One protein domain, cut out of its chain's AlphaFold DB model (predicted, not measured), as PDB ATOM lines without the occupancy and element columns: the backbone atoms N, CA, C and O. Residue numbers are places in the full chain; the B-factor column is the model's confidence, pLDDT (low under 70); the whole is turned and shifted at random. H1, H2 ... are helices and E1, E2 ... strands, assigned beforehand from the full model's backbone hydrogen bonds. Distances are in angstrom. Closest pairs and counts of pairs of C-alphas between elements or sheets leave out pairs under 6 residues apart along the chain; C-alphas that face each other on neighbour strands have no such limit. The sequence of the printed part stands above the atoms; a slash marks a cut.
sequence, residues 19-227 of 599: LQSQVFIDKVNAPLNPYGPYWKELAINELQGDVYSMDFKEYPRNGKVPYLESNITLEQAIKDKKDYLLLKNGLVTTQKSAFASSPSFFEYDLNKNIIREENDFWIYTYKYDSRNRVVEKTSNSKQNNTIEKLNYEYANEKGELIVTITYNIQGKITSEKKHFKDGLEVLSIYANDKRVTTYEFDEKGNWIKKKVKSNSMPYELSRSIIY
ATOM      1  N   LEU A  19      -5.126 -23.981 -14.172       36.19
ATOM      2  CA  LEU A  19      -6.495 -23.581 -14.516       36.19
ATOM      3  C   LEU A  19      -6.902 -22.229 -13.901       36.19
ATOM      4  O   LEU A  19      -7.982 -21.738 -14.204       36.19
ATOM      5  N   GLN A  20      -6.050 -21.583 -13.096       33.97
ATOM      6  CA  GLN A  20      -6.404 -20.366 -12.351       33.97
ATOM      7  C   GLN A  20      -5.528 -19.153 -12.694       33.97
ATOM      8  O   GLN A  20      -5.139 -18.382 -11.824       33.97
ATOM      9  N   SER A  21      -5.269 -18.905 -13.983       29.58
ATOM     10  CA  SER A  21      -4.832 -17.564 -14.416       29.58
ATOM     11  C   SER A  21      -6.027 -16.619 -14.600       29.58
ATOM     12  O   SER A  21      -6.139 -15.916 -15.602       29.58
ATOM     13  N   GLN A  22      -6.953 -16.611 -13.650       35.97
ATOM     14  CA  GLN A  22      -7.971 -15.573 -13.539       35.97
ATOM     15  C   GLN A  22      -7.566 -14.641 -12.410       35.97
ATOM     16  O   GLN A  22      -6.869 -15.040 -11.477       35.97
ATOM     17  N   VAL A  23      -7.953 -13.376 -12.527       34.84
ATOM     18  CA  VAL A  23      -7.953 -12.475 -11.380       34.84
ATOM     19  C   VAL A  23      -8.754 -13.212 -10.307       34.84
ATOM     20  O   VAL A  23      -9.918 -13.525 -10.536       34.84
ATOM     21  N   PHE A  24      -8.110 -13.613  -9.207       35.44
ATOM     22  CA  PHE A  24      -8.763 -14.287  -8.084       35.44
ATOM     23  C   PHE A  24      -9.750 -13.293  -7.460       35.44
ATOM     24  O   PHE A  24      -9.452 -12.617  -6.480       35.44
ATOM     25  N   ILE A  25     -10.932 -13.163  -8.058       42.12
ATOM     26  CA  ILE A  25     -12.112 -12.761  -7.315       42.12
ATOM     27  C   ILE A  25     -12.366 -13.955  -6.416       42.12
ATOM     28  O   ILE A  25     -12.724 -15.036  -6.888       42.12
ATOM     29  N   ASP A  26     -12.093 -13.787  -5.131       45.34
ATOM     30  CA  ASP A  26     -12.416 -14.782  -4.130       45.34
ATOM     31  C   ASP A  26     -13.942 -14.895  -4.038       45.34
ATOM     32  O   ASP A  26     -14.595 -14.263  -3.207       45.34
ATOM     33  N   LYS A  27     -14.534 -15.682  -4.944       46.72
ATOM     34  CA  LYS A  27     -15.979 -15.909  -4.983       46.72
ATOM     35  C   LYS A  27     -16.478 -16.646  -3.736       46.72
ATOM     36  O   LYS A  27     -17.680 -16.680  -3.496       46.72
ATOM     37  N   VAL A  28     -15.565 -17.210  -2.942       43.69
ATOM     38  CA  VAL A  28     -15.863 -17.918  -1.697       43.69
ATOM     39  C   VAL A  28     -15.953 -16.934  -0.522       43.69
ATOM     40  O   VAL A  28     -16.855 -17.074   0.299       43.69
ATOM     41  N   ASN A  29     -15.110 -15.894  -0.469       40.66
ATOM     42  CA  ASN A  29     -15.101 -14.914   0.631       40.66
ATOM     43  C   ASN A  29     -15.733 -13.543   0.297       40.66
ATOM     44  O   ASN A  29     -16.061 -12.783   1.213       40.66
ATOM     45  N   ALA A  30     -15.937 -13.215  -0.983       51.44
ATOM     46  CA  ALA A  30     -16.572 -11.975  -1.443       51.44
ATOM     47  C   ALA A  30     -17.218 -12.154  -2.838       51.44
ATOM     48  O   ALA A  30     -16.736 -11.591  -3.822       51.44
ATOM     49  N   PRO A  31     -18.318 -12.928  -2.955       49.84
ATOM     50  CA  PRO A  31     -18.840 -13.382  -4.244       49.84
ATOM     51  C   PRO A  31     -19.182 -12.292  -5.255       49.84
ATOM     52  O   PRO A  31     -19.106 -12.574  -6.444       49.84
ATOM     53  N   LEU A  32     -19.510 -11.066  -4.841       53.91
ATOM     54  CA  LEU A  32     -19.744  -9.924  -5.728       53.91
ATOM     55  C   LEU A  32     -19.555  -8.621  -4.937       53.91
ATOM     56  O   LEU A  32     -20.017  -8.548  -3.799       53.91
ATOM     57  N   ASN A  33     -18.953  -7.592  -5.540       54.59
ATOM     58  CA  ASN A  33     -19.677  -6.374  -5.944       54.59
ATOM     59  C   ASN A  33     -18.767  -5.281  -6.546       54.59
ATOM     60  O   ASN A  33     -18.772  -4.161  -6.044       54.59
ATOM     61  N   PRO A  34     -17.967  -5.521  -7.589       53.94
ATOM     62  CA  PRO A  34     -17.334  -4.393  -8.249       53.94
ATOM     63  C   PRO A  34     -18.281  -3.784  -9.303       53.94
ATOM     64  O   PRO A  34     -18.790  -4.476 -10.189       53.94
ATOM     65  N   TYR A  35     -18.558  -2.478  -9.193       54.62
ATOM     66  CA  TYR A  35     -19.291  -1.734 -10.225       54.62
ATOM     67  C   TYR A  35     -18.382  -1.468 -11.426       54.62
ATOM     68  O   TYR A  35     -17.178  -1.264 -11.275       54.62
ATOM     69  N   GLY A  36     -18.972  -1.453 -12.625       51.97
ATOM     70  CA  GLY A  36     -18.293  -1.000 -13.836       51.97
ATOM     71  C   GLY A  36     -18.401  -1.883 -15.069       51.97
ATOM     72  O   GLY A  36     -18.795  -3.049 -14.972       51.97
ATOM     73  N   PRO A  37     -17.999  -1.350 -16.238       51.09
ATOM     74  CA  PRO A  37     -17.959  -2.096 -17.491       51.09
ATOM     75  C   PRO A  37     -16.953  -3.244 -17.440       51.09
ATOM     76  O   PRO A  37     -17.275  -4.340 -17.889       51.09
ATOM     77  N   TYR A  38     -15.801  -3.032 -16.790       54.88
ATOM     78  CA  TYR A  38     -14.781  -4.063 -16.594       54.88
ATOM     79  C   TYR A  38     -15.386  -5.318 -15.953       54.88
ATOM     80  O   TYR A  38     -15.183  -6.425 -16.429       54.88
ATOM     81  N   TRP A  39     -16.231  -5.153 -14.939       53.75
ATOM     82  CA  TRP A  39     -16.772  -6.259 -14.152       53.75
ATOM     83  C   TRP A  39     -18.035  -6.896 -14.734       53.75
ATOM     84  O   TRP A  39     -18.198  -8.113 -14.659       53.75
ATOM     85  N   LYS A  40     -18.900  -6.109 -15.388       54.44
ATOM     86  CA  LYS A  40     -20.056  -6.643 -16.133       54.44
ATOM     87  C   LYS A  40     -19.625  -7.489 -17.332       54.44
ATOM     88  O   LYS A  40     -20.282  -8.475 -17.657       54.44
ATOM     89  N   GLU A  41     -18.520  -7.122 -17.972       52.78
ATOM     90  CA  GLU A  41     -17.974  -7.841 -19.121       52.78
ATOM     91  C   GLU A  41     -16.910  -8.880 -18.737       52.78
ATOM     92  O   GLU A  41     -16.659  -9.787 -19.527       52.78
ATOM     93  N   LEU A  42     -16.346  -8.852 -17.521       49.09
ATOM     94  CA  LEU A  42     -15.533  -9.959 -16.996       49.09
ATOM     95  C   LEU A  42     -16.312 -11.282 -17.024       49.09
ATOM     96  O   LEU A  42     -15.756 -12.286 -17.430       49.09
ATOM     97  N   ALA A  43     -17.625 -11.300 -16.779       53.66
ATOM     98  CA  ALA A  43     -18.433 -12.520 -16.947       53.66
ATOM     99  C   ALA A  43     -18.521 -13.041 -18.406       53.66
ATOM    100  O   ALA A  43     -18.930 -14.180 -18.639       53.66
ATOM    101  N   ILE A  44     -18.179 -12.208 -19.395       55.94
ATOM    102  CA  ILE A  44     -18.048 -12.560 -20.820       55.94
ATOM    103  C   ILE A  44     -16.580 -12.885 -21.164       55.94
ATOM    104  O   ILE A  44     -16.329 -13.687 -22.059       55.94
ATOM    105  N   ASN A  45     -15.616 -12.297 -20.453       52.78
ATOM    106  CA  ASN A  45     -14.175 -12.431 -20.697       52.78
ATOM    107  C   ASN A  45     -13.469 -13.461 -19.782       52.78
ATOM    108  O   ASN A  45     -12.305 -13.779 -20.011       52.78
ATOM    109  N   GLU A  46     -14.157 -13.993 -18.772       62.44
ATOM    110  CA  GLU A  46     -13.708 -15.043 -17.842       62.44
ATOM    111  C   GLU A  46     -14.413 -16.375 -18.119       62.44
ATOM    112  O   GLU A  46     -14.671 -17.169 -17.208       62.44
ATOM    113  N   LEU A  47     -14.742 -16.629 -19.387       75.12
ATOM    114  CA  LEU A  47     -15.188 -17.955 -19.781       75.12
ATOM    115  C   LEU A  47     -14.105 -18.973 -19.422       75.12
ATOM    116  O   LEU A  47     -12.914 -18.773 -19.670       75.12
ATOM    117  N   GLN A  48     -14.532 -20.059 -18.797       80.44
ATOM    118  CA  GLN A  48     -13.653 -21.107 -18.317       80.44
ATOM    119  C   GLN A  48     -13.258 -22.042 -19.459       80.44
ATOM    120  O   GLN A  48     -14.074 -22.396 -20.312       80.44
ATOM    121  N   GLY A  49     -12.006 -22.494 -19.438       83.81
ATOM    122  CA  GLY A  49     -11.466 -23.411 -20.435       83.81
ATOM    123  C   GLY A  49     -11.040 -22.742 -21.744       83.81
ATOM    124  O   GLY A  49     -10.870 -21.532 -21.857       83.81
ATOM    125  N   ASP A  50     -10.815 -23.573 -22.753       87.94
ATOM    126  CA  ASP A  50     -10.325 -23.203 -24.075       87.94
ATOM    127  C   ASP A  50     -11.481 -22.808 -24.997       87.94
ATOM    128  O   ASP A  50     -11.782 -23.483 -25.977       87.94
ATOM    129  N   VAL A  51     -12.183 -21.729 -24.664       87.25
ATOM    130  CA  VAL A  51     -13.328 -21.264 -25.459       87.25
ATOM    131  C   VAL A  51     -12.851 -20.814 -26.837       87.25
ATOM    132  O   VAL A  51     -11.955 -19.985 -26.938       87.25
ATOM    133  N   TYR A  52     -13.464 -21.345 -27.895       86.81
ATOM    134  CA  TYR A  52     -13.294 -20.894 -29.276       86.81
ATOM    135  C   TYR A  52     -14.314 -19.818 -29.638       86.81
ATOM    136  O   TYR A  52     -13.958 -18.791 -30.213       86.81
ATOM    137  N   SER A  53     -15.586 -20.024 -29.288       86.81
ATOM    138  CA  SER A  53     -16.623 -19.025 -29.540       86.81
ATOM    139  C   SER A  53     -17.736 -19.049 -28.504       86.81
ATOM    140  O   SER A  53     -18.157 -20.130 -28.105       86.81
ATOM    141  N   MET A  54     -18.276 -17.881 -28.161       85.25
ATOM    142  CA  MET A  54     -19.526 -17.725 -27.409       85.25
ATOM    143  C   MET A  54     -20.416 -16.714 -28.122       85.25
ATOM    144  O   MET A  54     -19.939 -15.630 -28.453       85.25
ATOM    145  N   ASP A  55     -21.687 -17.058 -28.344       76.88
ATOM    146  CA  ASP A  55     -22.698 -16.167 -28.937       76.88
ATOM    147  C   ASP A  55     -22.163 -15.441 -30.185       76.88
ATOM    148  O   ASP A  55     -22.299 -14.233 -30.359       76.88
ATOM    149  N   PHE A  56     -21.496 -16.207 -31.056       72.69
ATOM    150  CA  PHE A  56     -20.883 -15.752 -32.311       72.69
ATOM    151  C   PHE A  56     -19.627 -14.864 -32.186       72.69
ATOM    152  O   PHE A  56     -19.030 -14.536 -33.215       72.69
ATOM    153  N   LYS A  57     -19.168 -14.528 -30.973       79.94
ATOM    154  CA  LYS A  57     -17.864 -13.888 -30.726       79.94
ATOM    155  C   LYS A  57     -16.773 -14.951 -30.618       79.94
ATOM    156  O   LYS A  57     -16.961 -15.951 -29.931       79.94
ATOM    157  N   GLU A  58     -15.645 -14.745 -31.294       81.19
ATOM    158  CA  GLU A  58     -14.482 -15.634 -31.205       81.19
ATOM    159  C   GLU A  58     -13.561 -15.242 -30.057       81.19
ATOM    160  O   GLU A  58     -13.401 -14.062 -29.734       81.19
ATOM    161  N   TYR A  59     -12.930 -16.259 -29.490       83.00
ATOM    162  CA  TYR A  59     -11.988 -16.142 -28.399       83.00
ATOM    163  C   TYR A  59     -10.660 -16.763 -28.840       83.00
ATOM    164  O   TYR A  59     -10.640 -17.826 -29.472       83.00
ATOM    165  N   PRO A  60      -9.524 -16.120 -28.537       80.12
ATOM    166  CA  PRO A  60      -8.233 -16.782 -28.653       80.12
ATOM    167  C   PRO A  60      -8.183 -18.005 -27.726       80.12
ATOM    168  O   PRO A  60      -8.908 -18.087 -26.741       80.12
ATOM    169  N   ARG A  61      -7.288 -18.957 -28.010       81.44
ATOM    170  CA  ARG A  61      -7.203 -20.244 -27.285       81.44
ATOM    171  C   ARG A  61      -6.929 -20.136 -25.786       81.44
ATOM    172  O   ARG A  61      -7.163 -21.091 -25.057       81.44
ATOM    173  N   ASN A  62      -6.461 -18.983 -25.322       73.25
ATOM    174  CA  ASN A  62      -6.309 -18.688 -23.899       73.25
ATOM    175  C   ASN A  62      -7.617 -18.211 -23.226       73.25
ATOM    176  O   ASN A  62      -7.566 -17.816 -22.065       73.25
ATOM    177  N   GLY A  63      -8.749 -18.189 -23.944       67.00
ATOM    178  CA  GLY A  63     -10.071 -17.802 -23.444       67.00
ATOM    179  C   GLY A  63     -10.242 -16.307 -23.163       67.00
ATOM    180  O   GLY A  63     -11.324 -15.882 -22.769       67.00
ATOM    181  N   LYS A  64      -9.205 -15.485 -23.376       69.25
ATOM    182  CA  LYS A  64      -9.185 -14.072 -22.977       69.25
ATOM    183  C   LYS A  64      -9.285 -13.171 -24.192       69.25
ATOM    184  O   LYS A  64      -8.323 -13.041 -24.945       69.25
ATOM    185  N   VAL A  65     -10.417 -12.496 -24.363       67.81
ATOM    186  CA  VAL A  65     -10.515 -11.406 -25.341       67.81
ATOM    187  C   VAL A  65      -9.983 -10.137 -24.675       67.81
ATOM    188  O   VAL A  65     -10.614  -9.659 -23.732       67.81
ATOM    189  N   PRO A  66      -8.826  -9.595 -25.100       67.75
ATOM    190  CA  PRO A  66      -8.363  -8.328 -24.564       67.75
ATOM    191  C   PRO A  66      -9.335  -7.221 -24.967       67.75
ATOM    192  O   PRO A  66      -9.911  -7.241 -26.058       67.75
ATOM    193  N   TYR A  67      -9.470  -6.222 -24.101       71.44
ATOM    194  CA  TYR A  67     -10.014  -4.943 -24.522       71.44
ATOM    195  C   TYR A  67      -9.111  -4.372 -25.611       71.44
ATOM    196  O   TYR A  67      -7.909  -4.205 -25.400       71.44
ATOM    197  N   LEU A  68      -9.688  -4.109 -26.780       79.88
ATOM    198  CA  LEU A  68      -8.999  -3.401 -27.846       79.88
ATOM    199  C   LEU A  68      -9.358  -1.928 -27.723       79.88
ATOM    200  O   LEU A  68     -10.529  -1.554 -27.811       79.88
ATOM    201  N   GLU A  69      -8.339  -1.113 -27.478       88.25
ATOM    202  CA  GLU A  69      -8.473   0.333 -27.532       88.25
ATOM    203  C   GLU A  69      -8.940   0.749 -28.928       88.25
ATOM    204  O   GLU A  69      -8.539   0.172 -29.945       88.25
ATOM    205  N   SER A  70      -9.835   1.729 -28.978       91.56
ATOM    206  CA  SER A  70     -10.354   2.224 -30.248       91.56
ATOM    207  C   SER A  70      -9.273   2.973 -31.021       91.56
ATOM    208  O   SER A  70      -8.582   3.824 -30.474       91.56
ATOM    209  N   ASN A  71      -9.162   2.700 -32.320       94.25
ATOM    210  CA  ASN A  71      -8.218   3.368 -33.225       94.25
ATOM    211  C   ASN A  71      -8.766   4.682 -33.822       94.25
ATOM    212  O   ASN A  71      -8.255   5.170 -34.827       94.25
ATOM    213  N   ILE A  72      -9.830   5.223 -33.231       94.50
ATOM    214  CA  ILE A  72     -10.484   6.480 -33.605       94.50
ATOM    215  C   ILE A  72     -10.545   7.379 -32.376       94.50
ATOM    216  O   ILE A  72     -10.549   6.877 -31.254       94.50
ATOM    217  N   THR A  73     -10.617   8.695 -32.566       96.44
ATOM    218  CA  THR A  73     -10.802   9.614 -31.435       96.44
ATOM    219  C   THR A  73     -12.225   9.525 -30.885       96.44
ATOM    220  O   THR A  73     -13.145   9.048 -31.563       96.44
ATOM    221  N   LEU A  74     -12.422  10.007 -29.657       95.31
ATOM    222  CA  LEU A  74     -13.746  10.069 -29.045       95.31
ATOM    223  C   LEU A  74     -14.698  10.950 -29.871       95.31
ATOM    224  O   LEU A  74     -15.840  10.563 -30.112       95.31
ATOM    225  N   GLU A  75     -14.221  12.090 -30.373       95.81
ATOM    226  CA  GLU A  75     -14.996  13.009 -31.214       95.81
ATOM    227  C   GLU A  75     -15.452  12.321 -32.502       95.81
ATOM    228  O   GLU A  75     -16.618  12.425 -32.891       95.81
ATOM    229  N   GLN A  76     -14.556  11.559 -33.139       94.94
ATOM    230  CA  GLN A  76     -14.886  10.796 -34.338       94.94
ATOM    231  C   GLN A  76     -15.900   9.688 -34.032       94.94
ATOM    232  O   GLN A  76     -16.838   9.483 -34.800       94.94
ATOM    233  N   ALA A  77     -15.766   8.992 -32.901       94.94
ATOM    234  CA  ALA A  77     -16.718   7.964 -32.494       94.94
ATOM    235  C   ALA A  77     -18.112   8.528 -32.189       94.94
ATOM    236  O   ALA A  77     -19.122   7.884 -32.496       94.94
ATOM    237  N   ILE A  78     -18.188   9.722 -31.596       92.12
ATOM    238  CA  ILE A  78     -19.443  10.455 -31.387       92.12
ATOM    239  C   ILE A  78     -20.057  10.811 -32.743       92.12
ATOM    240  O   ILE A  78     -21.196  10.422 -33.008       92.12
ATOM    241  N   LYS A  79     -19.284  11.458 -33.624       94.19
ATOM    242  CA  LYS A  79     -19.720  11.872 -34.965       94.19
ATOM    243  C   LYS A  79     -20.241  10.700 -35.804       94.19
ATOM    244  O   LYS A  79     -21.309  10.800 -36.400       94.19
ATOM    245  N   ASP A  80     -19.518   9.583 -35.806       94.88
ATOM    246  CA  ASP A  80     -19.825   8.409 -36.632       94.88
ATOM    247  C   ASP A  80     -20.807   7.429 -35.980       94.88
ATOM    248  O   ASP A  80     -21.119   6.398 -36.576       94.88
ATOM    249  N   LYS A  81     -21.261   7.694 -34.747       94.00
ATOM    250  CA  LYS A  81     -22.072   6.755 -33.955       94.00
ATOM    251  C   LYS A  81     -21.431   5.360 -33.841       94.00
ATOM    252  O   LYS A  81     -22.105   4.341 -33.954       94.00
ATOM    253  N   LYS A  82     -20.120   5.310 -33.596       93.62
ATOM    254  CA  LYS A  82     -19.357   4.066 -33.382       93.62
ATOM    255  C   LYS A  82     -19.132   3.787 -31.899       93.62
ATOM    256  O   LYS A  82     -19.239   4.705 -31.083       93.62
ATOM    257  N   ASP A  83     -18.833   2.534 -31.564       91.50
ATOM    258  CA  ASP A  83     -18.305   2.191 -30.244       91.50
ATOM    259  C   ASP A  83     -16.923   2.840 -30.052       91.50
ATOM    260  O   ASP A  83     -16.157   2.985 -31.007       91.50
ATOM    261  N   TYR A  84     -16.615   3.237 -28.821       93.69
ATOM    262  CA  TYR A  84     -15.319   3.770 -28.419       93.69
ATOM    263  C   TYR A  84     -14.935   3.268 -27.035       93.69
ATOM    264  O   TYR A  84     -15.772   3.176 -26.134       93.69
ATOM    265  N   LEU A  85     -13.653   2.966 -26.871       93.00
ATOM    266  CA  LEU A  85     -13.077   2.459 -25.641       93.00
ATOM    267  C   LEU A  85     -11.641   2.971 -25.496       93.00
ATOM    268  O   LEU A  85     -10.815   2.757 -26.385       93.00
ATOM    269  N   LEU A  86     -11.366   3.624 -24.366       93.25
ATOM    270  CA  LEU A  86     -10.047   4.114 -23.961       93.25
ATOM    271  C   LEU A  86      -9.547   3.301 -22.767       93.25
ATOM    272  O   LEU A  86     -10.267   3.150 -21.774       93.25
ATOM    273  N   LEU A  87      -8.307   2.821 -22.850       89.50
ATOM    274  CA  LEU A  87      -7.658   2.058 -21.787       89.50
ATOM    275  C   LEU A  87      -6.516   2.867 -21.171       89.50
ATOM    276  O   LEU A  87      -5.687   3.426 -21.881       89.50
ATOM    277  N   LYS A  88      -6.401   2.856 -19.842       87.94
ATOM    278  CA  LYS A  88      -5.186   3.284 -19.134       87.94
ATOM    279  C   LYS A  88      -4.787   2.196 -18.151       87.94
ATOM    280  O   LYS A  88      -5.607   1.747 -17.358       87.94
ATOM    281  N   ASN A  89      -3.539   1.731 -18.225       84.31
ATOM    282  CA  ASN A  89      -3.020   0.637 -17.388       84.31
ATOM    283  C   ASN A  89      -3.879  -0.647 -17.436       84.31
ATOM    284  O   ASN A  89      -4.017  -1.357 -16.440       84.31
ATOM    285  N   GLY A  90      -4.479  -0.938 -18.597       80.88
ATOM    286  CA  GLY A  90      -5.360  -2.092 -18.796       80.88
ATOM    287  C   GLY A  90      -6.774  -1.948 -18.214       80.88
ATOM    288  O   GLY A  90      -7.515  -2.928 -18.219       80.88
ATOM    289  N   LEU A  91      -7.152  -0.761 -17.728       82.81
ATOM    290  CA  LEU A  91      -8.488  -0.445 -17.214       82.81
ATOM    291  C   LEU A  91      -9.233   0.484 -18.173       82.81
ATOM    292  O   LEU A  91      -8.635   1.399 -18.737       82.81
ATOM    293  N   VAL A  92     -10.538   0.264 -18.340       87.56
ATOM    294  CA  VAL A  92     -11.398   1.090 -19.201       87.56
ATOM    295  C   VAL A  92     -11.654   2.427 -18.515       87.56
ATOM    296  O   VAL A  92     -12.401   2.469 -17.545       87.56
ATOM    297  N   THR A  93     -11.066   3.517 -19.002       91.56
ATOM    298  CA  THR A  93     -11.281   4.861 -18.429       91.56
ATOM    299  C   THR A  93     -12.339   5.660 -19.172       91.56
ATOM    300  O   THR A  93     -12.877   6.626 -18.637       91.56
ATOM    301  N   THR A  94     -12.653   5.275 -20.408       93.88
ATOM    302  CA  THR A  94     -13.729   5.889 -21.189       93.88
ATOM    303  C   THR A  94     -14.385   4.833 -22.056       93.88
ATOM    304  O   THR A  94     -13.695   4.039 -22.693       93.88
ATOM    305  N   GLN A  95     -15.712   4.831 -22.093       93.31
ATOM    306  CA  GLN A  95     -16.499   3.956 -22.952       93.31
ATOM    307  C   GLN A  95     -17.642   4.749 -23.569       93.31
ATOM    308  O   GLN A  95     -18.298   5.531 -22.893       93.31
ATOM    309  N   LYS A  96     -17.926   4.517 -24.843       92.75
ATOM    310  CA  LYS A  96     -19.111   5.048 -25.511       92.75
ATOM    311  C   LYS A  96     -19.654   3.974 -26.434       92.75
ATOM    312  O   LYS A  96     -18.927   3.485 -27.289       92.75
ATOM    313  N   SER A  97     -20.916   3.590 -26.262       89.00
ATOM    314  CA  SER A  97     -21.566   2.663 -27.193       89.00
ATOM    315  C   SER A  97     -21.989   3.395 -28.470       89.00
ATOM    316  O   SER A  97     -22.321   4.578 -28.426       89.00
ATOM    317  N   ALA A  98     -22.048   2.693 -29.599       87.19
ATOM    318  CA  ALA A  98     -22.598   3.166 -30.865       87.19
ATOM    319  C   ALA A  98     -23.995   3.796 -30.709       87.19
ATOM    320  O   ALA A  98     -24.306   4.782 -31.379       87.19
ATOM    321  N   PHE A  99     -24.803   3.275 -29.779       87.06
ATOM    322  CA  PHE A  99     -26.165   3.741 -29.503       87.06
ATOM    323  C   PHE A  99     -26.249   4.845 -28.441       87.06
ATOM    324  O   PHE A  99     -27.311   5.440 -28.271       87.06
ATOM    325  N   ALA A 100     -25.159   5.122 -27.721       87.19
ATOM    326  CA  ALA A 100     -25.124   6.173 -26.715       87.19
ATOM    327  C   ALA A 100     -24.777   7.520 -27.364       87.19
ATOM    328  O   ALA A 100     -23.852   7.613 -28.176       87.19
ATOM    329  N   SER A 101     -25.503   8.575 -26.989       85.06
ATOM    330  CA  SER A 101     -25.192   9.949 -27.404       85.06
ATOM    331  C   SER A 101     -23.930  10.486 -26.734       85.06
ATOM    332  O   SER A 101     -23.276  11.363 -27.290       85.06
ATOM    333  N   SER A 102     -23.584   9.945 -25.567       90.94
ATOM    334  CA  SER A 102     -22.499  10.434 -24.731       90.94
ATOM    335  C   SER A 102     -21.619   9.321 -24.172       90.94
ATOM    336  O   SER A 102     -22.072   8.183 -24.003       90.94
ATOM    337  N   PRO A 103     -20.335   9.624 -23.928       94.75
ATOM    338  CA  PRO A 103     -19.428   8.709 -23.262       94.75
ATOM    339  C   PRO A 103     -19.743   8.574 -21.771       94.75
ATOM    340  O   PRO A 103     -20.373   9.424 -21.148       94.75
ATOM    341  N   SER A 104     -19.246   7.485 -21.200       93.44
ATOM    342  CA  SER A 104     -19.065   7.294 -19.768       93.44
ATOM    343  C   SER A 104     -17.573   7.309 -19.445       93.44
ATOM    344  O   SER A 104     -16.769   6.716 -20.171       93.44
ATOM    345  N   PHE A 105     -17.207   7.981 -18.363       94.94
ATOM    346  CA  PHE A 105     -15.851   8.106 -17.840       94.94
ATOM    347  C   PHE A 105     -15.742   7.354 -16.520       94.94
ATOM    348  O   PHE A 105     -16.678   7.369 -15.724       94.94
ATOM    349  N   PHE A 106     -14.604   6.706 -16.286       92.94
ATOM    350  CA  PHE A 106     -14.395   5.853 -15.119       92.94
ATOM    351  C   PHE A 106     -13.069   6.171 -14.437       92.94
ATOM    352  O   PHE A 106     -12.028   6.273 -15.093       92.94
ATOM    353  N   GLU A 107     -13.106   6.248 -13.112       93.19
ATOM    354  CA  GLU A 107     -11.932   6.405 -12.254       93.19
ATOM    355  C   GLU A 107     -11.821   5.224 -11.293       93.19
ATOM    356  O   GLU A 107     -12.832   4.679 -10.838       93.19
ATOM    357  N   TYR A 108     -10.584   4.851 -10.964       88.62
ATOM    358  CA  TYR A 108     -10.273   3.654 -10.189       88.62
ATOM    359  C   TYR A 108      -9.362   3.972  -8.999       88.62
ATOM    360  O   TYR A 108      -8.530   4.876  -9.081       88.62
ATOM    361  N   ASP A 109      -9.487   3.199  -7.920       87.88
ATOM    362  CA  ASP A 109      -8.520   3.190  -6.817       87.88
ATOM    363  C   ASP A 109      -7.292   2.295  -7.114       87.88
ATOM    364  O   ASP A 109      -7.169   1.682  -8.180       87.88
ATOM    365  N   LEU A 110      -6.369   2.193  -6.149       85.38
ATOM    366  CA  LEU A 110      -5.171   1.343  -6.248       85.38
ATOM    367  C   LEU A 110      -5.489  -0.161  -6.317       85.38
ATOM    368  O   LEU A 110      -4.698  -0.930  -6.865       85.38
ATOM    369  N   ASN A 111      -6.649  -0.572  -5.805       82.19
ATOM    370  CA  ASN A 111      -7.145  -1.946  -5.863       82.19
ATOM    371  C   ASN A 111      -7.904  -2.232  -7.170       82.19
ATOM    372  O   ASN A 111      -8.396  -3.343  -7.360       82.19
ATOM    373  N   LYS A 112      -7.955  -1.262  -8.098       82.94
ATOM    374  CA  LYS A 112      -8.685  -1.321  -9.372       82.94
ATOM    375  C   LYS A 112     -10.207  -1.408  -9.202       82.94
ATOM    376  O   LYS A 112     -10.904  -1.869 -10.109       82.94
ATOM    377  N   ASN A 113     -10.736  -0.938  -8.077       82.62
ATOM    378  CA  ASN A 113     -12.168  -0.745  -7.891       82.62
ATOM    379  C   ASN A 113     -12.596   0.581  -8.526       82.62
ATOM    380  O   ASN A 113     -11.873   1.570  -8.416       82.62
ATOM    381  N   ILE A 114     -13.777   0.638  -9.151       86.88
ATOM    382  CA  ILE A 114     -14.297   1.903  -9.688       86.88
ATOM    383  C   ILE A 114     -14.759   2.783  -8.540       86.88
ATOM    384  O   ILE A 114     -15.687   2.421  -7.826       86.88
ATOM    385  N   ILE A 115     -14.165   3.958  -8.391       92.81
ATOM    386  CA  ILE A 115     -14.560   4.934  -7.368       92.81
ATOM    387  C   ILE A 115     -15.505   6.001  -7.919       92.81
ATOM    388  O   ILE A 115     -16.276   6.585  -7.153       92.81
ATOM    389  N   ARG A 116     -15.495   6.215  -9.241       94.06
ATOM    390  CA  ARG A 116     -16.337   7.202  -9.918       94.06
ATOM    391  C   ARG A 116     -16.701   6.757 -11.332       94.06
ATOM    392  O   ARG A 116     -15.849   6.269 -12.070       94.06
ATOM    393  N   GLU A 117     -17.963   6.946 -11.695       93.12
ATOM    394  CA  GLU A 117     -18.493   6.795 -13.053       93.12
ATOM    395  C   GLU A 117     -19.273   8.061 -13.411       93.12
ATOM    396  O   GLU A 117     -20.162   8.470 -12.671       93.12
ATOM    397  N   GLU A 118     -18.953   8.686 -14.537       94.00
ATOM    398  CA  GLU A 118     -19.571   9.938 -14.974       94.00
ATOM    399  C   GLU A 118     -20.069   9.824 -16.413       94.00
ATOM    400  O   GLU A 118     -19.344   9.368 -17.289       94.00
ATOM    401  N   ASN A 119     -21.298  10.267 -16.662       91.69
ATOM    402  CA  ASN A 119     -21.837  10.511 -17.997       91.69
ATOM    403  C   ASN A 119     -22.668  11.805 -17.988       91.69
ATOM    404  O   ASN A 119     -22.835  12.432 -16.944       91.69
ATOM    405  N   ASP A 120     -23.230  12.189 -19.134       89.75
ATOM    406  CA  ASP A 120     -23.993  13.441 -19.287       89.75
ATOM    407  C   ASP A 120     -25.149  13.637 -18.290       89.75
ATOM    408  O   ASP A 120     -25.594  14.767 -18.063       89.75
ATOM    409  N   PHE A 121     -25.670  12.549 -17.723       88.69
ATOM    410  CA  PHE A 121     -26.865  12.563 -16.885       88.69
ATOM    411  C   PHE A 121     -26.557  12.346 -15.403       88.69
ATOM    412  O   PHE A 121     -27.257  12.899 -14.549       88.69
ATOM    413  N   TRP A 122     -25.540  11.537 -15.097       91.31
ATOM    414  CA  TRP A 122     -25.279  11.043 -13.750       91.31
ATOM    415  C   TRP A 122     -23.790  11.001 -13.427       91.31
ATOM    416  O   TRP A 122     -22.972  10.560 -14.233       91.31
ATOM    417  N   ILE A 123     -23.475  11.368 -12.185       94.19
ATOM    418  CA  ILE A 123     -22.202  11.074 -11.535       94.19
ATOM    419  C   ILE A 123     -22.481  10.056 -10.434       94.19
ATOM    420  O   ILE A 123     -23.175  10.354  -9.458       94.19
ATOM    421  N   TYR A 124     -21.925   8.862 -10.586       93.19
ATOM    422  CA  TYR A 124     -21.924   7.829  -9.566       93.19
ATOM    423  C   TYR A 124     -20.595   7.829  -8.821       93.19
ATOM    424  O   TYR A 124     -19.534   7.872  -9.442       93.19
ATOM    425  N   THR A 125     -20.644   7.735  -7.497       94.62
ATOM    426  CA  THR A 125     -19.465   7.463  -6.669       94.62
ATOM    427  C   THR A 125     -19.699   6.239  -5.804       94.62
ATOM    428  O   THR A 125     -20.828   5.950  -5.398       94.62
ATOM    429  N   TYR A 126     -18.620   5.509  -5.535       92.31
ATOM    430  CA  TYR A 126     -18.671   4.215  -4.867       92.31
ATOM    431  C   TYR A 126     -17.710   4.194  -3.680       92.31
ATOM    432  O   TYR A 126     -16.567   4.642  -3.790       92.31
ATOM    433  N   LYS A 127     -18.159   3.648  -2.546       93.06
ATOM    434  CA  LYS A 127     -17.302   3.345  -1.391       93.06
ATOM    435  C   LYS A 127     -17.269   1.854  -1.136       93.06
ATOM    436  O   LYS A 127     -18.292   1.179  -1.250       93.06
ATOM    437  N   TYR A 128     -16.103   1.381  -0.720       87.62
ATOM    438  CA  TYR A 128     -15.821  -0.029  -0.502       87.62
ATOM    439  C   TYR A 128     -15.457  -0.289   0.959       87.62
ATOM    440  O   TYR A 128     -14.914   0.584   1.635       87.62
ATOM    441  N   ASP A 129     -15.758  -1.487   1.449       86.94
ATOM    442  CA  ASP A 129     -15.242  -1.966   2.731       86.94
ATOM    443  C   ASP A 129     -13.849  -2.608   2.603       86.94
ATOM    444  O   ASP A 129     -13.269  -2.699   1.521       86.94
ATOM    445  N   SER A 130     -13.306  -3.099   3.722       84.88
ATOM    446  CA  SER A 130     -11.993  -3.761   3.771       84.88
ATOM    447  C   SER A 130     -11.911  -5.073   2.984       84.88
ATOM    448  O   SER A 130     -10.817  -5.601   2.796       84.88
ATOM    449  N   ARG A 131     -13.045  -5.606   2.515       79.31
ATOM    450  CA  ARG A 131     -13.126  -6.784   1.641       79.31
ATOM    451  C   ARG A 131     -13.363  -6.398   0.176       79.31
ATOM    452  O   ARG A 131     -13.692  -7.270  -0.621       79.31
ATOM    453  N   ASN A 132     -13.202  -5.119  -0.183       79.75
ATOM    454  CA  ASN A 132     -13.461  -4.563  -1.517       79.75
ATOM    455  C   ASN A 132     -14.909  -4.767  -2.007       79.75
ATOM    456  O   ASN A 132     -15.154  -4.917  -3.202       79.75
ATOM    457  N   ARG A 133     -15.893  -4.764  -1.101       81.75
ATOM    458  CA  ARG A 133     -17.322  -4.809  -1.460       81.75
ATOM    459  C   ARG A 133     -17.908  -3.410  -1.391       81.75
ATOM    460  O   ARG A 133     -17.603  -2.675  -0.457       81.75
ATOM    461  N   VAL A 134     -18.772  -3.046  -2.336       86.81
ATOM    462  CA  VAL A 134     -19.416  -1.724  -2.318       86.81
ATOM    463  C   VAL A 134     -20.409  -1.655  -1.170       86.81
ATOM    464  O   VAL A 134     -21.358  -2.426  -1.132       86.81
ATOM    465  N   VAL A 135     -20.225  -0.697  -0.274       92.56
ATOM    466  CA  VAL A 135     -21.120  -0.452   0.869       92.56
ATOM    467  C   VAL A 135     -21.963   0.806   0.696       92.56
ATOM    468  O   VAL A 135     -22.971   0.983   1.376       92.56
ATOM    469  N   GLU A 136     -21.583   1.681  -0.234       94.06
ATOM    470  CA  GLU A 136     -22.327   2.896  -0.543       94.06
ATOM    471  C   GLU A 136     -22.169   3.253  -2.021       94.06
ATOM    472  O   GLU A 136     -21.053   3.281  -2.547       94.06
ATOM    473  N   LYS A 137     -23.292   3.557  -2.669       93.25
ATOM    474  CA  LYS A 137     -23.364   4.146  -4.002       93.25
ATOM    475  C   LYS A 137     -24.098   5.478  -3.903       93.25
ATOM    476  O   LYS A 137     -25.257   5.532  -3.498       93.25
ATOM    477  N   THR A 138     -23.440   6.554  -4.313       94.56
ATOM    478  CA  THR A 138     -24.075   7.870  -4.437       94.56
ATOM    479  C   THR A 138     -24.350   8.143  -5.906       94.56
ATOM    480  O   THR A 138     -23.467   7.948  -6.733       94.56
ATOM    481  N   SER A 139     -25.564   8.571  -6.234       93.56
ATOM    482  CA  SER A 139     -25.990   8.927  -7.590       93.56
ATOM    483  C   SER A 139     -26.404  10.396  -7.605       93.56
ATOM    484  O   SER A 139     -27.444  10.747  -7.048       93.56
ATOM    485  N   ASN A 140     -25.598  11.246  -8.239       91.44
ATOM    486  CA  ASN A 140     -25.868  12.671  -8.397       91.44
ATOM    487  C   ASN A 140     -26.323  12.948  -9.831       91.44
ATOM    488  O   ASN A 140     -25.543  12.773 -10.766       91.44
ATOM    489  N   SER A 141     -27.562  13.400 -10.013       89.31
ATOM    490  CA  SER A 141     -27.954  14.127 -11.225       89.31
ATOM    491  C   SER A 141     -27.905  15.627 -10.964       89.31
ATOM    492  O   SER A 141     -27.783  16.070  -9.823       89.31
ATOM    493  N   LYS A 142     -28.092  16.433 -12.016       74.88
ATOM    494  CA  LYS A 142     -28.246  17.894 -11.892       74.88
ATOM    495  C   LYS A 142     -29.371  18.323 -10.936       74.88
ATOM    496  O   LYS A 142     -29.399  19.480 -10.541       74.88
ATOM    497  N   GLN A 143     -30.310  17.431 -10.610       79.31
ATOM    498  CA  GLN A 143     -31.528  17.764  -9.871       79.31
ATOM    499  C   GLN A 143     -31.674  17.000  -8.553       79.31
ATOM    500  O   GLN A 143     -32.351  17.500  -7.666       79.31
ATOM    501  N   ASN A 144     -31.060  15.822  -8.404       89.50
ATOM    502  CA  ASN A 144     -31.263  14.958  -7.243       89.50
ATOM    503  C   ASN A 144     -29.978  14.233  -6.840       89.50
ATOM    504  O   ASN A 144     -29.243  13.726  -7.686       89.50
ATOM    505  N   ASN A 145     -29.778  14.102  -5.528       92.00
ATOM    506  CA  ASN A 145     -28.766  13.235  -4.940       92.00
ATOM    507  C   ASN A 145     -29.453  12.050  -4.248       92.00
ATOM    508  O   ASN A 145     -30.270  12.231  -3.343       92.00
ATOM    509  N   THR A 146     -29.131  10.837  -4.687       94.06
ATOM    510  CA  THR A 146     -29.629   9.593  -4.091       94.06
ATOM    511  C   THR A 146     -28.465   8.802  -3.513       94.06
ATOM    512  O   THR A 146     -27.530   8.463  -4.236       94.06
ATOM    513  N   ILE A 147     -28.545   8.474  -2.223       94.19
ATOM    514  CA  ILE A 147     -27.578   7.610  -1.542       94.19
ATOM    515  C   ILE A 147     -28.222   6.241  -1.334       94.19
ATOM    516  O   ILE A 147     -29.283   6.129  -0.717       94.19
ATOM    517  N   GLU A 148     -27.557   5.213  -1.844       93.38
ATOM    518  CA  GLU A 148     -27.883   3.804  -1.669       93.38
ATOM    519  C   GLU A 148     -26.813   3.165  -0.779       93.38
ATOM    520  O   GLU A 148     -25.634   3.137  -1.137       93.38
ATOM    521  N   LYS A 149     -27.207   2.663   0.394       94.75
ATOM    522  CA  LYS A 149     -26.321   1.912   1.296       94.75
ATOM    523  C   LYS A 149     -26.584   0.420   1.167       94.75
ATOM    524  O   LYS A 149     -27.744   0.012   1.136       94.75
ATOM    525  N   LEU A 150     -25.521  -0.373   1.115       92.94
ATOM    526  CA  LEU A 150     -25.585  -1.816   0.921       92.94
ATOM    527  C   LEU A 150     -25.048  -2.536   2.158       92.94
ATOM    528  O   LEU A 150     -23.951  -2.241   2.628       92.94
ATOM    529  N   ASN A 151     -25.810  -3.512   2.648       92.25
ATOM    530  CA  ASN A 151     -25.405  -4.418   3.722       92.25
ATOM    531  C   ASN A 151     -25.420  -5.865   3.227       92.25
ATOM    532  O   ASN A 151     -26.252  -6.228   2.396       92.25
ATOM    533  N   TYR A 152     -24.519  -6.687   3.766       89.81
ATOM    534  CA  TYR A 152     -24.310  -8.068   3.333       89.81
ATOM    535  C   TYR A 152     -24.417  -9.038   4.504       89.81
ATOM    536  O   TYR A 152     -23.681  -8.906   5.483       89.81
ATOM    537  N   GLU A 153     -25.251 -10.058   4.350       91.06
ATOM    538  CA  GLU A 153     -25.375 -11.180   5.280       91.06
ATOM    539  C   GLU A 153     -25.067 -12.491   4.559       91.06
ATOM    540  O   GLU A 153     -25.430 -12.672   3.394       91.06
ATOM    541  N   TYR A 154     -24.391 -13.403   5.256       87.62
ATOM    542  CA  TYR A 154     -23.917 -14.665   4.699       87.62
ATOM    543  C   TYR A 154     -24.472 -15.827   5.510       87.62
ATOM    544  O   TYR A 154     -24.394 -15.823   6.738       87.62
ATOM    545  N   ALA A 155     -24.978 -16.838   4.817       90.06
ATOM    546  CA  ALA A 155     -25.390 -18.103   5.402       90.06
ATOM    547  C   ALA A 155     -24.825 -19.258   4.575       90.06
ATOM    548  O   ALA A 155     -24.547 -19.103   3.387       90.06
ATOM    549  N   ASN A 156     -24.636 -20.414   5.200       89.50
ATOM    550  CA  ASN A 156     -24.215 -21.622   4.507       89.50
ATOM    551  C   ASN A 156     -25.276 -22.695   4.743       89.50
ATOM    552  O   ASN A 156     -25.497 -23.114   5.879       89.50
ATOM    553  N   GLU A 157     -25.971 -23.095   3.684       90.81
ATOM    554  CA  GLU A 157     -27.095 -24.025   3.757       90.81
ATOM    555  C   GLU A 157     -26.847 -25.181   2.789       90.81
ATOM    556  O   GLU A 157     -26.773 -24.991   1.580       90.81
ATOM    557  N   LYS A 158     -26.706 -26.405   3.320       89.12
ATOM    558  CA  LYS A 158     -26.515 -27.635   2.519       89.12
ATOM    559  C   LYS A 158     -25.349 -27.562   1.510       89.12
ATOM    560  O   LYS A 158     -25.415 -28.179   0.451       89.12
ATOM    561  N   GLY A 159     -24.278 -26.842   1.849       82.00
ATOM    562  CA  GLY A 159     -23.102 -26.671   0.987       82.00
ATOM    563  C   GLY A 159     -23.231 -25.550  -0.051       82.00
ATOM    564  O   GLY A 159     -22.326 -25.381  -0.864       82.00
ATOM    565  N   GLU A 160     -24.319 -24.779  -0.023       86.62
ATOM    566  CA  GLU A 160     -24.471 -23.552  -0.802       86.62
ATOM    567  C   GLU A 160     -24.172 -22.327   0.067       86.62
ATOM    568  O   GLU A 160     -24.691 -22.188   1.179       86.62
ATOM    569  N   LEU A 161     -23.366 -21.406  -0.463       85.06
ATOM    570  CA  LEU A 161     -23.184 -20.087   0.127       85.06
ATOM    571  C   LEU A 161     -24.347 -19.195  -0.298       85.06
ATOM    572  O   LEU A 161     -24.560 -18.936  -1.480       85.06
ATOM    573  N   ILE A 162     -25.067 -18.674   0.680       89.94
ATOM    574  CA  ILE A 162     -26.169 -17.748   0.490       89.94
ATOM    575  C   ILE A 162     -25.707 -16.355   0.889       89.94
ATOM    576  O   ILE A 162     -25.175 -16.161   1.982       89.94
ATOM    577  N   VAL A 163     -25.960 -15.380   0.021       89.44
ATOM    578  CA  VAL A 163     -25.674 -13.967   0.268       89.44
ATOM    579  C   VAL A 163     -26.955 -13.164   0.163       89.44
ATOM    580  O   VAL A 163     -27.563 -13.099  -0.904       89.44
ATOM    581  N   THR A 164     -27.342 -12.530   1.262       92.00
ATOM    582  CA  THR A 164     -28.433 -11.556   1.291       92.00
ATOM    583  C   THR A 164     -27.832 -10.159   1.218       92.00
ATOM    584  O   THR A 164     -27.011  -9.782   2.053       92.00
ATOM    585  N   ILE A 165     -28.230  -9.398   0.203       91.56
ATOM    586  CA  ILE A 165     -27.830  -8.014  -0.024       91.56
ATOM    587  C   ILE A 165     -29.035  -7.138   0.285       91.56
ATOM    588  O   ILE A 165     -30.080  -7.281  -0.348       91.56
ATOM    589  N   THR A 166     -28.890  -6.232   1.244       93.88
ATOM    590  CA  THR A 166     -29.939  -5.287   1.633       93.88
ATOM    591  C   THR A 166     -29.570  -3.896   1.140       93.88
ATOM    592  O   THR A 166     -28.504  -3.387   1.484       93.88
ATOM    593  N   TYR A 167     -30.459  -3.277   0.367       92.94
ATOM    594  CA  TYR A 167     -30.307  -1.932  -0.181       92.94
ATOM    595  C   TYR A 167     -31.173  -0.969   0.626       92.94
ATOM    596  O   TYR A 167     -32.377  -1.182   0.756       92.94
ATOM    597  N   ASN A 168     -30.577   0.093   1.161       95.06
ATOM    598  CA  ASN A 168     -31.291   1.197   1.792       95.06
ATOM    599  C   ASN A 168     -31.136   2.446   0.921       95.06
ATOM    600  O   ASN A 168     -30.075   3.075   0.909       95.06
ATOM    601  N   ILE A 169     -32.198   2.784   0.195       93.38
ATOM    602  CA  ILE A 169     -32.274   3.960  -0.670       93.38
ATOM    603  C   ILE A 169     -33.154   4.983   0.040       93.38
ATOM    604  O   ILE A 169     -34.379   4.862   0.028       93.38
ATOM    605  N   GLN A 170     -32.534   5.971   0.688       91.75
ATOM    606  CA  GLN A 170     -33.242   7.049   1.398       91.75
ATOM    607  C   GLN A 170     -34.330   6.541   2.377       91.75
ATOM    608  O   GLN A 170     -35.430   7.080   2.443       91.75
ATOM    609  N   GLY A 171     -34.041   5.474   3.128       91.75
ATOM    610  CA  GLY A 171     -34.964   4.871   4.097       91.75
ATOM    611  C   GLY A 171     -35.852   3.762   3.526       91.75
ATOM    612  O   GLY A 171     -36.425   2.991   4.295       91.75
ATOM    613  N   LYS A 172     -35.933   3.611   2.198       94.50
ATOM    614  CA  LYS A 172     -36.615   2.478   1.566       94.50
ATOM    615  C   LYS A 172     -35.682   1.273   1.517       94.50
ATOM    616  O   LYS A 172     -34.637   1.327   0.870       94.50
ATOM    617  N   ILE A 173     -36.088   0.190   2.175       94.31
ATOM    618  CA  ILE A 173     -35.311  -1.048   2.258       94.31
ATOM    619  C   ILE A 173     -35.813  -2.060   1.230       94.31
ATOM    620  O   ILE A 173     -37.014  -2.310   1.122       94.31
ATOM    621  N   THR A 174     -34.889  -2.654   0.483       93.81
ATOM    622  CA  THR A 174     -35.142  -3.757  -0.452       93.81
ATOM    623  C   THR A 174     -34.040  -4.802  -0.298       93.81
ATOM    624  O   THR A 174     -33.002  -4.518   0.300       93.81
ATOM    625  N   SER A 175     -34.236  -6.015  -0.815       93.00
ATOM    626  CA  SER A 175     -33.199  -7.047  -0.744       93.00
ATOM    627  C   SER A 175     -33.113  -7.932  -1.984       93.00
ATOM    628  O   SER A 175     -34.085  -8.130  -2.721       93.00
ATOM    629  N   GLU A 176     -31.913  -8.464  -2.200       92.44
ATOM    630  CA  GLU A 176     -31.590  -9.506  -3.170       92.44
ATOM    631  C   GLU A 176     -30.927 -10.673  -2.429       92.44
ATOM    632  O   GLU A 176     -30.027 -10.465  -1.620       92.44
ATOM    633  N   LYS A 177     -31.349 -11.905  -2.706       92.62
ATOM    634  CA  LYS A 177     -30.733 -13.125  -2.173       92.62
ATOM    635  C   LYS A 177     -30.072 -13.891  -3.312       92.62
ATOM    636  O   LYS A 177     -30.735 -14.198  -4.299       92.62
ATOM    637  N   LYS A 178     -28.789 -14.220  -3.180       90.56
ATOM    638  CA  LYS A 178     -28.008 -14.982  -4.166       90.56
ATOM    639  C   LYS A 178     -27.503 -16.276  -3.559       90.56
ATOM    640  O   LYS A 178     -27.031 -16.272  -2.429       90.56
ATOM    641  N   HIS A 179     -27.593 -17.364  -4.310       89.50
ATOM    642  CA  HIS A 179     -27.077 -18.668  -3.924       89.50
ATOM    643  C   HIS A 179     -25.899 -19.027  -4.817       89.50
ATOM    644  O   HIS A 179     -25.985 -18.937  -6.046       89.50
ATOM    645  N   PHE A 180     -24.828 -19.478  -4.183       84.94
ATOM    646  CA  PHE A 180     -23.614 -19.925  -4.830       84.94
ATOM    647  C   PHE A 180     -23.357 -21.384  -4.487       84.94
ATOM    648  O   PHE A 180     -23.296 -21.753  -3.314       84.94
ATOM    649  N   LYS A 181     -23.152 -22.199  -5.516       82.81
ATOM    650  CA  LYS A 181     -22.731 -23.592  -5.387       82.81
ATOM    651  C   LYS A 181     -21.405 -23.755  -6.108       82.81
ATOM    652  O   LYS A 181     -21.282 -23.327  -7.252       82.81
ATOM    653  N   ASP A 182     -20.400 -24.283  -5.414       78.50
ATOM    654  CA  ASP A 182     -19.034 -24.431  -5.941       78.50
ATOM    655  C   ASP A 182     -18.455 -23.113  -6.511       78.50
ATOM    656  O   ASP A 182     -17.704 -23.096  -7.483       78.50
ATOM    657  N   GLY A 183     -18.835 -21.973  -5.917       74.12
ATOM    658  CA  GLY A 183     -18.416 -20.633  -6.351       74.12
ATOM    659  C   GLY A 183     -19.163 -20.063  -7.569       74.12
ATOM    660  O   GLY A 183     -18.816 -18.975  -8.033       74.12
ATOM    661  N   LEU A 184     -20.189 -20.749  -8.084       78.38
ATOM    662  CA  LEU A 184     -21.024 -20.308  -9.207       78.38
ATOM    663  C   LEU A 184     -22.394 -19.825  -8.715       78.38
ATOM    664  O   LEU A 184     -23.040 -20.516  -7.932       78.38
ATOM    665  N   GLU A 185     -22.857 -18.660  -9.183       84.44
ATOM    666  CA  GLU A 185     -24.210 -18.158  -8.882       84.44
ATOM    667  C   GLU A 185     -25.254 -19.047  -9.574       84.44
ATOM    668  O   GLU A 185     -25.406 -18.998 -10.791       84.44
ATOM    669  N   VAL A 186     -25.984 -19.857  -8.809       87.38
ATOM    670  CA  VAL A 186     -27.000 -20.781  -9.348       87.38
ATOM    671  C   VAL A 186     -28.412 -20.200  -9.292       87.38
ATOM    672  O   VAL A 186     -29.274 -20.580 -10.090       87.38
ATOM    673  N   LEU A 187     -28.646 -19.251  -8.381       91.06
ATOM    674  CA  LEU A 187     -29.954 -18.652  -8.134       91.06
ATOM    675  C   LEU A 187     -29.810 -17.215  -7.604       91.06
ATOM    676  O   LEU A 187     -29.026 -16.963  -6.694       91.06
ATOM    677  N   SER A 188     -30.614 -16.292  -8.134       91.50
ATOM    678  CA  SER A 188     -30.822 -14.941  -7.591       91.50
ATOM    679  C   SER A 188     -32.320 -14.673  -7.426       91.50
ATOM    680  O   SER A 188     -33.117 -14.961  -8.325       91.50
ATOM    681  N   ILE A 189     -32.711 -14.139  -6.270       94.00
ATOM    682  CA  ILE A 189     -34.083 -13.781  -5.911       94.00
ATOM    683  C   ILE A 189     -34.106 -12.305  -5.530       94.00
ATOM    684  O   ILE A 189     -33.466 -11.904  -4.562       94.00
ATOM    685  N   TYR A 190     -34.882 -11.504  -6.251       92.06
ATOM    686  CA  TYR A 190     -35.076 -10.093  -5.939       92.06
ATOM    687  C   TYR A 190     -36.442  -9.902  -5.263       92.06
ATOM    688  O   TYR A 190     -37.482 -10.284  -5.805       92.06
ATOM    689  N   ALA A 191     -36.447  -9.378  -4.033       86.12
ATOM    690  CA  ALA A 191     -37.622  -9.441  -3.160       86.12
ATOM    691  C   ALA A 191     -38.803  -8.595  -3.669       86.12
ATOM    692  O   ALA A 191     -39.957  -9.011  -3.570       86.12
ATOM    693  N   ASN A 192     -38.524  -7.426  -4.252       80.69
ATOM    694  CA  ASN A 192     -39.564  -6.460  -4.623       80.69
ATOM    695  C   ASN A 192     -40.416  -6.876  -5.826       80.69
ATOM    696  O   ASN A 192     -41.606  -6.575  -5.863       80.69
ATOM    697  N   ASP A 193     -39.820  -7.519  -6.827       78.44
ATOM    698  CA  ASP A 193     -40.486  -7.900  -8.080       78.44
ATOM    699  C   ASP A 193     -40.776  -9.409  -8.152       78.44
ATOM    700  O   ASP A 193     -41.271  -9.900  -9.172       78.44
ATOM    701  N   LYS A 194     -40.468 -10.142  -7.068       86.69
ATOM    702  CA  LYS A 194     -40.491 -11.610  -7.000       86.69
ATOM    703  C   LYS A 194     -39.723 -12.245  -8.166       86.69
ATOM    704  O   LYS A 194     -40.076 -13.334  -8.622       86.69
ATOM    705  N   ARG A 195     -38.692 -11.564  -8.681       92.44
ATOM    706  CA  ARG A 195     -37.904 -12.062  -9.803       92.44
ATOM    707  C   ARG A 195     -36.967 -13.148  -9.316       92.44
ATOM    708  O   ARG A 195     -36.108 -12.908  -8.474       92.44
ATOM    709  N   VAL A 196     -37.107 -14.325  -9.905       95.50
ATOM    710  CA  VAL A 196     -36.259 -15.487  -9.663       95.50
ATOM    711  C   VAL A 196     -35.457 -15.765 -10.924       95.50
ATOM    712  O   VAL A 196     -36.026 -16.027 -11.983       95.50
ATOM    713  N   THR A 197     -34.136 -15.706 -10.813       93.25
ATOM    714  CA  THR A 197     -33.200 -16.032 -11.889       93.25
ATOM    715  C   THR A 197     -32.474 -17.323 -11.548       93.25
ATOM    716  O   THR A 197     -31.866 -17.400 -10.489       93.25
ATOM    717  N   THR A 198     -32.510 -18.312 -12.436       94.25
ATOM    718  CA  THR A 198     -31.775 -19.580 -12.299       94.25
ATOM    719  C   THR A 198     -30.808 -19.768 -13.455       94.25
ATOM    720  O   THR A 198     -31.135 -19.407 -14.593       94.25
ATOM    721  N   TYR A 199     -29.663 -20.386 -13.179       89.31
ATOM    722  CA  TYR A 199     -28.622 -20.660 -14.166       89.31
ATOM    723  C   TYR A 199     -28.334 -22.162 -14.271       89.31
ATOM    724  O   TYR A 199     -28.316 -22.862 -13.263       89.31
ATOM    725  N   GLU A 200     -28.076 -22.643 -15.487       89.69
ATOM    726  CA  GLU A 200     -27.503 -23.972 -15.737       89.69
ATOM    727  C   GLU A 200     -26.112 -23.809 -16.346       89.69
ATOM    728  O   GLU A 200     -25.903 -22.939 -17.198       89.69
ATOM    729  N   PHE A 201     -25.177 -24.656 -15.918       87.75
ATOM    730  CA  PHE A 201     -23.764 -24.596 -16.281       87.75
ATOM    731  C   PHE A 201     -23.327 -25.867 -17.003       87.75
ATOM    732  O   PHE A 201     -23.875 -26.942 -16.767       87.75
ATOM    733  N   ASP A 202     -22.335 -25.742 -17.879       86.94
ATOM    734  CA  ASP A 202     -21.646 -26.894 -18.449       86.94
ATOM    735  C   ASP A 202     -20.529 -27.418 -17.533       86.94
ATOM    736  O   ASP A 202     -20.229 -26.855 -16.480       86.94
ATOM    737  N   GLU A 203     -19.879 -28.502 -17.958       86.75
ATOM    738  CA  GLU A 203     -18.792 -29.155 -17.214       86.75
ATOM    739  C   GLU A 203     -17.567 -28.257 -16.981       86.75
ATOM    740  O   GLU A 203     -16.733 -28.571 -16.133       86.75
ATOM    741  N   LYS A 204     -17.429 -27.145 -17.722       85.62
ATOM    742  CA  LYS A 204     -16.334 -26.184 -17.529       85.62
ATOM    743  C   LYS A 204     -16.720 -25.060 -16.564       85.62
ATOM    744  O   LYS A 204     -15.866 -24.248 -16.233       85.62
ATOM    745  N   GLY A 205     -17.967 -25.012 -16.092       85.31
ATOM    746  CA  GLY A 205     -18.461 -23.965 -15.197       85.31
ATOM    747  C   GLY A 205     -18.910 -22.699 -15.926       85.31
ATOM    748  O   GLY A 205     -19.041 -21.647 -15.302       85.31
ATOM    749  N   ASN A 206     -19.160 -22.774 -17.238       84.94
ATOM    750  CA  ASN A 206     -19.774 -21.678 -17.982       84.94
ATOM    751  C   ASN A 206     -21.289 -21.852 -18.000       84.94
ATOM    752  O   ASN A 206     -21.783 -22.939 -18.296       84.94
ATOM    753  N   TRP A 207     -22.048 -20.792 -17.710       86.50
ATOM    754  CA  TRP A 207     -23.499 -20.894 -17.809       86.50
ATOM    755  C   TRP A 207     -23.924 -20.994 -19.275       86.50
ATOM    756  O   TRP A 207     -23.497 -20.208 -20.124       86.50
ATOM    757  N   ILE A 208     -24.782 -21.965 -19.562       87.75
ATOM    758  CA  ILE A 208     -25.319 -22.253 -20.896       87.75
ATOM    759  C   ILE A 208     -26.794 -21.881 -21.007       87.75
ATOM    760  O   ILE A 208     -27.300 -21.697 -22.112       87.75
ATOM    761  N   LYS A 209     -27.476 -21.713 -19.870       90.50
ATOM    762  CA  LYS A 209     -28.882 -21.332 -19.820       90.50
ATOM    763  C   LYS A 209     -29.164 -20.424 -18.630       90.50
ATOM    764  O   LYS A 209     -28.670 -20.657 -17.531       90.50
ATOM    765  N   LYS A 210     -29.972 -19.391 -18.860       90.75
ATOM    766  CA  LYS A 210     -30.457 -18.444 -17.854       90.75
ATOM    767  C   LYS A 210     -31.966 -18.332 -17.980       90.75
ATOM    768  O   LYS A 210     -32.472 -17.933 -19.025       90.75
ATOM    769  N   LYS A 211     -32.687 -18.622 -16.905       95.25
ATOM    770  CA  LYS A 211     -34.146 -18.510 -16.857       95.25
ATOM    771  C   LYS A 211     -34.543 -17.461 -15.838       95.25
ATOM    772  O   LYS A 211     -34.118 -17.527 -14.690       95.25
ATOM    773  N   VAL A 212     -35.360 -16.506 -16.263       94.38
ATOM    774  CA  VAL A 212     -35.893 -15.444 -15.412       94.38
ATOM    775  C   VAL A 212     -37.397 -15.627 -15.309       94.38
ATOM    776  O   VAL A 212     -38.113 -15.561 -16.305       94.38
ATOM    777  N   LYS A 213     -37.878 -15.863 -14.093       94.69
ATOM    778  CA  LYS A 213     -39.296 -15.825 -13.742       94.69
ATOM    779  C   LYS A 213     -39.558 -14.494 -13.056       94.69
ATOM    780  O   LYS A 213     -38.960 -14.219 -12.024       94.69
ATOM    781  N   SER A 214     -40.423 -13.667 -13.622       91.38
ATOM    782  CA  SER A 214     -40.885 -12.419 -13.009       91.38
ATOM    783  C   SER A 214     -42.358 -12.217 -13.344       91.38
ATOM    784  O   SER A 214     -42.864 -12.816 -14.294       91.38
ATOM    785  N   ASN A 215     -43.043 -11.365 -12.581       86.38
ATOM    786  CA  ASN A 215     -44.444 -11.042 -12.857       86.38
ATOM    787  C   ASN A 215     -44.622 -10.229 -14.150       86.38
ATOM    788  O   ASN A 215     -45.693 -10.262 -14.743       86.38
ATOM    789  N   SER A 216     -43.600  -9.475 -14.564       84.69
ATOM    790  CA  SER A 216     -43.696  -8.541 -15.688       84.69
ATOM    791  C   SER A 216     -43.259  -9.143 -17.022       84.69
ATOM    792  O   SER A 216     -43.875  -8.854 -18.041       84.69
ATOM    793  N   MET A 217     -42.195  -9.950 -17.043       85.44
ATOM    794  CA  MET A 217     -41.624 -10.465 -18.290       85.44
ATOM    795  C   MET A 217     -40.742 -11.696 -18.025       85.44
ATOM    796  O   MET A 217     -39.525 -11.558 -17.861       85.44
ATOM    797  N   PRO A 218     -41.322 -12.908 -17.945       91.00
ATOM    798  CA  PRO A 218     -40.530 -14.126 -17.887       91.00
ATOM    799  C   PRO A 218     -39.811 -14.352 -19.222       91.00
ATOM    800  O   PRO A 218     -40.389 -14.156 -20.289       91.00
ATOM    801  N   TYR A 219     -38.554 -14.784 -19.171       92.12
ATOM    802  CA  TYR A 219     -37.790 -15.124 -20.369       92.12
ATOM    803  C   TYR A 219     -36.738 -16.196 -20.083       92.12
ATOM    804  O   TYR A 219     -36.352 -16.449 -18.938       92.12
ATOM    805  N   GLU A 220     -36.260 -16.830 -21.146       92.69
ATOM    806  CA  GLU A 220     -35.222 -17.852 -21.112       92.69
ATOM    807  C   GLU A 220     -34.167 -17.507 -22.167       92.69
ATOM    808  O   GLU A 220     -34.505 -17.200 -23.308       92.69
ATOM    809  N   LEU A 221     -32.897 -17.497 -21.770       86.81
ATOM    810  CA  LEU A 221     -31.753 -17.260 -22.645       86.81
ATOM    811  C   LEU A 221     -30.870 -18.501 -22.653       86.81
ATOM    812  O   LEU A 221     -30.558 -19.041 -21.590       86.81
ATOM    813  N   SER A 222     -30.406 -18.887 -23.834       85.56
ATOM    814  CA  SER A 222     -29.443 -19.969 -24.025       85.56
ATOM    815  C   SER A 222     -28.195 -19.427 -24.711       85.56
ATOM    816  O   SER A 222     -28.304 -18.617 -25.631       85.56
ATOM    817  N   ARG A 223     -27.019 -19.881 -24.276       82.94
ATOM    818  CA  ARG A 223     -25.729 -19.554 -24.887       82.94
ATOM    819  C   ARG A 223     -25.229 -20.706 -25.736       82.94
ATOM    820  O   ARG A 223     -25.303 -21.863 -25.327       82.94
ATOM    821  N   SER A 224     -24.646 -20.382 -26.886       83.62
ATOM    822  CA  SER A 224     -23.853 -21.354 -27.642       83.62
ATOM    823  C   SER A 224     -22.378 -21.098 -27.381       83.62
ATOM    824  O   SER A 224     -21.829 -20.106 -27.864       83.62
ATOM    825  N   ILE A 225     -21.745 -21.981 -26.604       86.88
ATOM    826  CA  ILE A 225     -20.309 -21.945 -26.303       86.88
ATOM    827  C   ILE A 225     -19.649 -23.123 -27.004       86.88
ATOM    828  O   ILE A 225     -20.078 -24.253 -26.823       86.88
ATOM    829  N   ILE A 226     -18.594 -22.888 -27.772       88.88
ATOM    830  CA  ILE A 226     -17.806 -23.928 -28.442       88.88
ATOM    831  C   ILE A 226     -16.388 -23.838 -27.921       88.88
ATOM    832  O   ILE A 226     -15.841 -22.735 -27.853       88.88
ATOM    833  N   TYR A 227     -15.786 -24.977 -27.598       90.31
ATOM    834  CA  TYR A 227     -14.403 -25.052 -27.144       90.31
ATOM    835  C   TYR A 227     -13.461 -25.466 -28.278       90.31
ATOM    836  O   TYR A 227     -13.834 -26.237 -29.164       90.31
TER     837      TYR A 227
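AT A GLANCE: This is residues 19 to 227 of the 599 residues of an uncharacterized protein of Nonlabens dokdonensis (strain DSM 17205 / KCTC 12402 / DSW-6) (UniProt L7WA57). One long sheet of thirteen strands, E2 to E14, curls like part of a barrel round the short helix H1, leaving a gap between its two edges. H2 packs on E2 at one edge; at the other, E14 runs on into E15, which pairs with E1 as a small second sheet. The printed part has 209 residues, in the order H1, E1, H2, then E2 to E15; both sheets are antiparallel, the large one in chain order, and the class is mostly strand. It is compact, with a radius of gyration of the C-alphas of 18.5 A, and spans 54 by 48 by 38 A.

IN THESE COORDINATES: Begin the large sheet at C-alpha 84, (-15.319, 3.770, -28.419), where E2, residues 84 to 88, starts. Read on through E3, 91 to 96, E4, 104 to 108, E5, 114 to 118, E6, 123 to 128, and E7, 134 to 140. The longest strand, E8, residues 145 to 157, measures 38.3 A; E9, 160 to 169, measures 28.6 A and E10, 172 to 181, 30.3 A. Then come E11, 184 to 190, E12, 195 to 201, E13, 207 to 213, and E14, 219 to 222. E15, residues 225 to 227, ends at C-alpha 227, (-14.403, -25.052, -27.144). Look earlier for H1, residues 37 to 45, 11.5 A, from C-alpha 37 at (-17.959, -2.096, -17.491), then E1, 51 to 54, and H2, 74 to 79.

HOW THE PARTS SIT: E2 to E14 form a meander, each strand the antiparallel neighbour of the one before, with edge strands E2 and E14. In the hairpin of E8 and E9, find N 153 and O 164 within hydrogen-bond range at 2.9 A; the directions differ by 160 degrees. The sheet is twisted and curls round H1, which is on it; the closest C-alphas of H1 and E3, Tyr 38 and Val 92, are 6.7 A apart. H2 is on the sheet too, over E2 and along the strands at 4 degrees on the local plane; the closest C-alphas, Ala 77 and Tyr 84, are 6.0 A apart. E14 runs on into E15 at 14 degrees; beside E15 is antiparallel E1, with N 52 and O 226 at 2.8 A. In H2 every O i to N i+4 pair is within hydrogen-bond range, in H1 3 of 5.

THE WHOLE: The farthest C-alphas, Lys 79 and Lys 158, are 54.9 A apart. The printed part has no cut; the link from E1 to H2, 19 residues, is long. Mean pLDDT of the printed part is 82.8, but residues 19 to 46 and 63 to 66 are under 70.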